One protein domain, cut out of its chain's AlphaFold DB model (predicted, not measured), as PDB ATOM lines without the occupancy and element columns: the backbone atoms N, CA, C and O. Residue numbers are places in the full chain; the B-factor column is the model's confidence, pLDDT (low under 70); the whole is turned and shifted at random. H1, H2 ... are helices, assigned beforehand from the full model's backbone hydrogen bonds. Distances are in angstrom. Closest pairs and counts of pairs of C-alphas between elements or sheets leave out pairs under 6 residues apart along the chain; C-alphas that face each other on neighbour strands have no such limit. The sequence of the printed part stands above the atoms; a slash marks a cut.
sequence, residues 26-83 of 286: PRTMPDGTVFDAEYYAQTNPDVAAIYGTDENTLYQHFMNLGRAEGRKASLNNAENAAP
ATOM      1  N   PRO A  26      -2.279  -1.274 -32.915       81.19
ATOM      2  CA  PRO A  26      -2.520   0.133 -32.647       81.19
ATOM      3  C   PRO A  26      -3.431   0.329 -31.432       81.19
ATOM      4  O   PRO A  26      -4.485  -0.299 -31.299       81.19
ATOM      5  N   ARG A  27      -3.017   1.223 -30.541       82.50
ATOM      6  CA  ARG A  27      -3.688   1.523 -29.283       82.50
ATOM      7  C   ARG A  27      -4.730   2.615 -29.478       82.50
ATOM      8  O   ARG A  27      -4.435   3.675 -30.024       82.50
ATOM      9  N   THR A  28      -5.935   2.405 -28.951       81.31
ATOM     10  CA  THR A  28      -6.942   3.471 -28.840       81.31
ATOM     11  C   THR A  28      -6.632   4.373 -27.643       81.31
ATOM     12  O   THR A  28      -6.411   3.899 -26.527       81.31
ATOM     13  N   MET A  29      -6.600   5.678 -27.887       78.38
ATOM     14  CA  MET A  29      -6.359   6.729 -26.906       78.38
ATOM     15  C   MET A  29      -7.662   7.190 -26.231       78.38
ATOM     16  O   MET A  29      -8.748   6.958 -26.769       78.38
ATOM     17  N   PRO A  30      -7.588   7.857 -25.059       67.19
ATOM     18  CA  PRO A  30      -8.774   8.323 -24.329       67.19
ATOM     19  C   PRO A  30      -9.683   9.286 -25.107       67.19
ATOM     20  O   PRO A  30     -10.876   9.356 -24.833       67.19
ATOM     21  N   ASP A  31      -9.133  10.012 -26.080       59.03
ATOM     22  CA  ASP A  31      -9.850  10.933 -26.973       59.03
ATOM     23  C   ASP A  31     -10.493  10.224 -28.187       59.03
ATOM     24  O   ASP A  31     -11.001  10.878 -29.092       59.03
ATOM     25  N   GLY A  32     -10.483   8.885 -28.216       67.75
ATOM     26  CA  GLY A  32     -11.043   8.070 -29.299       67.75
ATOM     27  C   GLY A  32     -10.116   7.914 -30.505       67.75
ATOM     28  O   GLY A  32     -10.466   7.234 -31.470       67.75
ATOM     29  N   THR A  33      -8.926   8.508 -30.455       76.88
ATOM     30  CA  THR A  33      -7.955   8.460 -31.547       76.88
ATOM     31  C   THR A  33      -7.043   7.233 -31.446       76.88
ATOM     32  O   THR A  33      -7.116   6.469 -30.487       76.88
ATOM     33  N   VAL A  34      -6.197   6.990 -32.455       82.94
ATOM     34  CA  VAL A  34      -5.344   5.787 -32.524       82.94
ATOM     35  C   VAL A  34      -3.864   6.153 -32.569       82.94
ATOM     36  O   VAL A  34      -3.449   6.937 -33.428       82.94
ATOM     37  N   PHE A  35      -3.085   5.542 -31.673       85.12
ATOM     38  CA  PHE A  35      -1.625   5.551 -31.662       85.12
ATOM     39  C   PHE A  35      -1.073   4.232 -32.214       85.12
ATOM     40  O   PHE A  35      -1.439   3.156 -31.749       85.12
ATOM     41  N   ASP A  36      -0.177   4.324 -33.184       90.81
ATOM     42  CA  ASP A  36       0.506   3.205 -33.823       90.81
ATOM     43  C   ASP A  36       2.013   3.361 -33.584       90.81
ATOM     44  O   ASP A  36       2.666   4.226 -34.171       90.81
ATOM     45  N   ALA A  37       2.558   2.543 -32.679       88.44
ATOM     46  CA  ALA A  37       3.960   2.625 -32.280       88.44
ATOM     47  C   ALA A  37       4.928   2.295 -33.422       88.44
ATOM     48  O   ALA A  37       6.025   2.849 -33.466       88.44
ATOM     49  N   GLU A  38       4.530   1.426 -34.351       88.94
ATOM     50  CA  GLU A  38       5.361   1.070 -35.496       88.94
ATOM     51  C   GLU A  38       5.452   2.250 -36.460       88.94
ATOM     52  O   GLU A  38       6.553   2.690 -36.799       88.94
ATOM     53  N   TYR A  39       4.304   2.821 -36.829       89.69
ATOM     54  CA  TYR A  39       4.265   4.042 -37.628       89.69
ATOM     55  C   TYR A  39       5.065   5.164 -36.956       89.69
ATOM     56  O   TYR A  39       5.853   5.856 -37.609       89.69
ATOM     57  N   TYR A  40       4.887   5.334 -35.646       88.06
ATOM     58  CA  TYR A  40       5.549   6.383 -34.887       88.06
ATOM     59  C   TYR A  40       7.071   6.195 -34.860       88.06
ATOM     60  O   TYR A  40       7.791   7.153 -35.117       88.06
ATOM     61  N   ALA A  41       7.581   4.980 -34.647       86.12
ATOM     62  CA  ALA A  41       9.017   4.702 -34.701       86.12
ATOM     63  C   ALA A  41       9.605   4.906 -36.108       86.12
ATOM     64  O   ALA A  41      10.681   5.483 -36.258       86.12
ATOM     65  N   GLN A  42       8.894   4.456 -37.146       87.25
ATOM     66  CA  GLN A  42       9.356   4.536 -38.536       87.25
ATOM     67  C   GLN A  42       9.412   5.974 -39.056       87.25
ATOM     68  O   GLN A  42      10.313   6.328 -39.816       87.25
ATOM     69  N   THR A  43       8.452   6.809 -38.657       85.69
ATOM     70  CA  THR A  43       8.379   8.211 -39.092       85.69
ATOM     71  C   THR A  43       9.225   9.157 -38.244       85.69
ATOM     72  O   THR A  43       9.526  10.258 -38.700       85.69
ATOM     73  N   ASN A  44       9.653   8.723 -37.053       82.19
ATOM     74  CA  ASN A  44      10.422   9.514 -36.090       82.19
ATOM     75  C   ASN A  44      11.726   8.786 -35.705       82.19
ATOM     76  O   ASN A  44      11.874   8.332 -34.564       82.19
ATOM     77  N   PRO A  45      12.675   8.634 -36.652       75.31
ATOM     78  CA  PRO A  45      13.889   7.843 -36.444       75.31
ATOM     79  C   PRO A  45      14.807   8.412 -35.353       75.31
ATOM     80  O   PRO A  45      15.558   7.666 -34.733       75.31
ATOM     81  N   ASP A  46      14.733   9.715 -35.095       72.88
ATOM     82  CA  ASP A  46      15.419  10.401 -34.000       72.88
ATOM     83  C   ASP A  46      14.896   9.964 -32.623       72.88
ATOM     84  O   ASP A  46      15.681   9.681 -31.719       72.88
ATOM     85  N   VAL A  47      13.578   9.807 -32.487       69.12
ATOM     86  CA  VAL A  47      12.948   9.282 -31.268       69.12
ATOM     87  C   VAL A  47      13.266   7.797 -31.109       69.12
ATOM     88  O   VAL A  47      13.655   7.362 -30.025       69.12
ATOM     89  N   ALA A  48      13.171   7.019 -32.191       74.44
ATOM     90  CA  ALA A  48      13.479   5.589 -32.174       74.44
ATOM     91  C   ALA A  48      14.956   5.304 -31.837       74.44
ATOM     92  O   ALA A  48      15.257   4.303 -31.189       74.44
ATOM     93  N   ALA A  49      15.879   6.192 -32.224       63.31
ATOM     94  CA  ALA A  49      17.294   6.072 -31.879       63.31
ATOM     95  C   ALA A  49      17.564   6.233 -30.372       63.31
ATOM     96  O   ALA A  49      18.502   5.625 -29.860       63.31
ATOM     97  N   ILE A  50      16.752   7.030 -29.664       64.56
ATOM     98  CA  ILE A  50      16.909   7.306 -28.226       64.56
ATOM     99  C   ILE A  50      16.094   6.323 -27.378       64.56
ATOM    100  O   ILE A  50      16.595   5.775 -26.397       64.56
ATOM    101  N   TYR A  51      14.835   6.103 -27.752       69.12
ATOM    102  CA  TYR A  51      13.844   5.389 -26.943       69.12
ATOM    103  C   TYR A  51      13.578   3.955 -27.425       69.12
ATOM    104  O   TYR A  51      12.852   3.206 -26.770       69.12
ATOM    105  N   GLY A  52      14.174   3.547 -28.549       77.06
ATOM    106  CA  GLY A  52      13.953   2.238 -29.155       77.06
ATOM    107  C   GLY A  52      12.571   2.109 -29.799       77.06
ATOM    108  O   GLY A  52      11.948   3.089 -30.197       77.06
ATOM    109  N   THR A  53      12.092   0.870 -29.921       84.12
ATOM    110  CA  THR A  53      10.811   0.532 -30.569       84.12
ATOM    111  C   THR A  53       9.762   0.010 -29.584       84.12
ATOM    112  O   THR A  53       8.817  -0.662 -29.990       84.12
ATOM    113  N   ASP A  54       9.947   0.255 -28.285       84.25
ATOM    114  CA  ASP A  54       8.996  -0.160 -27.252       84.25
ATOM    115  C   ASP A  54       7.709   0.674 -27.333       84.25
ATOM    116  O   ASP A  54       7.745   1.903 -27.269       84.25
ATOM    117  N   GLU A  55       6.563   0.001 -27.458       82.81
ATOM    118  CA  GLU A  55       5.262   0.646 -27.665       82.81
ATOM    119  C   GLU A  55       4.921   1.627 -26.542       82.81
ATOM    120  O   GLU A  55       4.494   2.748 -26.811       82.81
ATOM    121  N   ASN A  56       5.119   1.232 -25.281       77.69
ATOM    122  CA  ASN A  56       4.725   2.060 -24.148       77.69
ATOM    123  C   ASN A  56       5.631   3.287 -24.032       77.69
ATOM    124  O   ASN A  56       5.142   4.383 -23.782       77.69
ATOM    125  N   THR A  57       6.928   3.132 -24.273       67.81
ATOM    126  CA  THR A  57       7.897   4.236 -24.253       67.81
ATOM    127  C   THR A  57       7.624   5.234 -25.377       67.81
ATOM    128  O   THR A  57       7.585   6.442 -25.137       67.81
ATOM    129  N   LEU A  58       7.346   4.747 -26.588       73.19
ATOM    130  CA  LEU A  58       6.981   5.591 -27.725       73.19
ATOM    131  C   LEU A  58       5.615   6.253 -27.544       73.19
ATOM    132  O   LEU A  58       5.449   7.414 -27.913       73.19
ATOM    133  N   TYR A  59       4.656   5.560 -26.931       76.81
ATOM    134  CA  TYR A  59       3.364   6.134 -26.563       76.81
ATOM    135  C   TYR A  59       3.530   7.257 -25.540       76.81
ATOM    136  O   TYR A  59       2.969   8.334 -25.721       76.81
ATOM    137  N   GLN A  60       4.340   7.049 -24.498       66.88
ATOM    138  CA  GLN A  60       4.653   8.095 -23.523       66.88
ATOM    139  C   GLN A  60       5.348   9.280 -24.192       66.88
ATOM    140  O   GLN A  60       4.959  10.420 -23.962       66.88
ATOM    141  N   HIS A  61       6.310   9.037 -25.085       79.19
ATOM    142  CA  HIS A  61       6.918  10.111 -25.864       79.19
ATOM    143  C   HIS A  61       5.874  10.856 -26.702       79.19
ATOM    144  O   HIS A  61       5.858  12.083 -26.716       79.19
ATOM    145  N   PHE A  62       4.999  10.150 -27.414       69.50
ATOM    146  CA  PHE A  62       3.972  10.782 -28.235       69.50
ATOM    147  C   PHE A  62       3.008  11.639 -27.407       69.50
ATOM    148  O   PHE A  62       2.723  12.773 -27.790       69.50
ATOM    149  N   MET A  63       2.551  11.122 -26.265       65.00
ATOM    150  CA  MET A  63       1.642  11.830 -25.363       65.00
ATOM    151  C   MET A  63       2.297  13.036 -24.688       65.00
ATOM    152  O   MET A  63       1.628  14.050 -24.508       65.00
ATOM    153  N   ASN A  64       3.587  12.944 -24.352       48.19
ATOM    154  CA  ASN A  64       4.294  13.993 -23.617       48.19
ATOM    155  C   ASN A  64       4.922  15.056 -24.536       48.19
ATOM    156  O   ASN A  64       4.977  16.220 -24.157       48.19
ATOM    157  N   LEU A  65       5.399  14.667 -25.725       51.47
ATOM    158  CA  LEU A  65       6.206  15.510 -26.624       51.47
ATOM    159  C   LEU A  65       5.726  15.440 -28.084       51.47
ATOM    160  O   LEU A  65       5.504  16.460 -28.732       51.47
ATOM    161  N   GLY A  66       5.500  14.235 -28.608       51.06
ATOM    162  CA  GLY A  66       5.287  14.012 -30.042       51.06
ATOM    163  C   GLY A  66       4.076  14.722 -30.641       51.06
ATOM    164  O   GLY A  66       4.170  15.269 -31.739       51.06
ATOM    165  N   ARG A  67       2.948  14.758 -29.923       62.03
ATOM    166  CA  ARG A  67       1.733  15.463 -30.367       62.03
ATOM    167  C   ARG A  67       1.973  16.975 -30.504       62.03
ATOM    168  O   ARG A  67       1.457  17.589 -31.434       62.03
ATOM    169  N   ALA A  68       2.778  17.552 -29.610       44.59
ATOM    170  CA  ALA A  68       3.146  18.970 -29.605       44.59
ATOM    171  C   ALA A  68       4.187  19.315 -30.682       44.59
ATOM    172  O   ALA A  68       4.110  20.368 -31.308       44.59
ATOM    173  N   GLU A  69       5.100  18.388 -30.974       51.25
ATOM    174  CA  GLU A  69       6.054  18.485 -32.088       51.25
ATOM    175  C   GLU A  69       5.383  18.338 -33.472       51.25
ATOM    176  O   GLU A  69       6.052  18.371 -34.505       51.25
ATOM    177  N   GLY A  70       4.058  18.156 -33.519       59.22
ATOM    178  CA  GLY A  70       3.303  17.944 -34.753       59.22
ATOM    179  C   GLY A  70       3.533  16.565 -35.377       59.22
ATOM    180  O   GLY A  70       3.177  16.342 -36.540       59.22
ATOM    181  N   ARG A  71       4.120  15.624 -34.628       77.00
ATOM    182  CA  ARG A  71       4.310  14.246 -35.084       77.00
ATOM    183  C   ARG A  71       2.970  13.532 -35.097       77.00
ATOM    184  O   ARG A  71       2.107  13.746 -34.249       77.00
ATOM    185  N   LYS A  72       2.790  12.663 -36.083       80.50
ATOM    186  CA  LYS A  72       1.536  11.936 -36.275       80.50
ATOM    187  C   LYS A  72       1.545  10.646 -35.469       80.50
ATOM    188  O   LYS A  72       2.510   9.895 -35.518       80.50
ATOM    189  N   ALA A  73       0.441  10.378 -34.778       81.81
ATOM    190  CA  ALA A  73       0.259   9.170 -33.977       81.81
ATOM    191  C   ALA A  73       0.111   7.895 -34.823       81.81
ATOM    192  O   ALA A  73       0.394   6.808 -34.341       81.81
ATOM    193  N   SER A  74      -0.415   8.018 -36.046       83.44
ATOM    194  CA  SER A  74      -0.734   6.908 -36.953       83.44
ATOM    195  C   SER A  74      -0.950   7.409 -38.388       83.44
ATOM    196  O   SER A  74      -1.128   8.608 -38.623       83.44
ATOM    197  N   LEU A  75      -0.965   6.482 -39.352       78.56
ATOM    198  CA  LEU A  75      -1.123   6.773 -40.782       78.56
ATOM    199  C   LEU A  75      -2.494   7.390 -41.145       78.56
ATOM    200  O   LEU A  75      -2.559   8.221 -42.049       78.56
ATOM    201  N   ASN A  76      -3.573   7.009 -40.445       64.62
ATOM    202  CA  ASN A  76      -4.964   7.228 -40.886       64.62
ATOM    203  C   ASN A  76      -5.776   8.280 -40.108       64.62
ATOM    204  O   ASN A  76      -6.978   8.381 -40.326       64.62
ATOM    205  N   ASN A  77      -5.159   9.106 -39.260       53.00
ATOM    206  CA  ASN A  77      -5.873  10.202 -38.595       53.00
ATOM    207  C   ASN A  77      -5.347  11.567 -39.049       53.00
ATOM    208  O   ASN A  77      -4.392  12.107 -38.489       53.00
ATOM    209  N   ALA A  78      -6.008  12.138 -40.056       43.16
ATOM    210  CA  ALA A  78      -5.762  13.497 -40.537       43.16
ATOM    211  C   ALA A  78      -6.170  14.601 -39.531       43.16
ATOM    212  O   ALA A  78      -5.868  15.762 -39.774       43.16
ATOM    213  N   GLU A  79      -6.786  14.252 -38.395       45.06
ATOM    214  CA  GLU A  79      -7.263  15.197 -37.366       45.06
ATOM    215  C   GLU A  79      -6.367  15.280 -36.106       45.06
ATOM    216  O   GLU A  79      -6.662  16.053 -35.204       45.06
ATOM    217  N   ASN A  80      -5.250  14.534 -36.041       43.84
ATOM    218  CA  ASN A  80      -4.388  14.456 -34.840       43.84
ATOM    219  C   ASN A  80      -2.989  15.062 -34.976       43.84
ATOM    220  O   ASN A  80      -2.177  14.941 -34.059       43.84
ATOM    221  N   ALA A  81      -2.689  15.715 -36.095       41.94
ATOM    222  CA  ALA A  81      -1.659  16.739 -36.065       41.94
ATOM    223  C   ALA A  81      -2.353  18.004 -35.561       41.94
ATOM    224  O   ALA A  81      -3.326  18.439 -36.180       41.94
ATOM    225  N   ALA A  82      -1.865  18.605 -34.469       37.28
ATOM    226  CA  ALA A  82      -2.154  20.018 -34.259       37.28
ATOM    227  C   ALA A  82      -1.849  20.732 -35.591       37.28
ATOM    228  O   ALA A  82      -0.829  20.405 -36.214       37.28
ATOM    229  N   PRO A  83      -2.748  21.600 -36.091       33.16
ATOM    230  CA  PRO A  83      -2.550  22.251 -37.374       33.16
ATOM    231  C   PRO A  83      -1.145  22.843 -37.397       33.16
ATOM    232  O   PRO A  83      -0.742  23.529 -36.456       33.16
TER     233      PRO A  83
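AT A GLANCE: This is residues 26 to 83 of the 286 residues of an uncharacterized protein of Clostridiaceae bacterium (UniProt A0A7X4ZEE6). From Pro 26, a short loop folds out and back, its residues 27 to 28 paired antiparallel with 34 to 35; three short, steeply tilted helices then cluster in a triangle at the opposite end, and an unnamed tail, residues 67 to 83, returns toward the loop. The 58 printed residues include H1, H2 and H3 in that order and no named strand: all helix, though under half lie in named elements. The whole is compact, radius of gyration of the C-alphas 10.1 A, spanning 27 by 21 by 19 A.

HOW THE PARTS SIT: Look first at H1, residues 37 to 43, and H2, residues 45 to 51: they only just touch, with 3 pairs of C-alphas within 8 A, and only at the corner; the closest C-alphas, of Ala 41 and Ala 48, are 5.2 A apart. H3, residues 55 to 66, touches H1 with residues 55 to 59 alone, at a steep tilt of 56 degrees, the same way; closest are C-alphas 37 and 55, 5.2 A. It touches H2 with residues 57 to 58 alone, at 66 degrees, opposite ways; closest are C-alphas 51 and 57, 6.6 A. Every O i to N i+4 pair is within hydrogen-bond range in H1 and H3, and 2 of 3 in H2.

IN THESE COORDINATES: Find C-alpha 37 at (3.960, 2.625, -32.280), where H1 begins; it runs 9.9 A, H2 9.8 A. H3 runs 13.6 A to C-alpha 66 at (5.287, 14.012, -30.042).

THE WHOLE: The C-alphas farthest apart, of Gly 32 and Ala 49, are 28.5 A apart. The printed part has no cut, and both links are tight. Mean pLDDT of the printed part is 70.2; among the residues under 70 are 62 to 70 and 76 to 83.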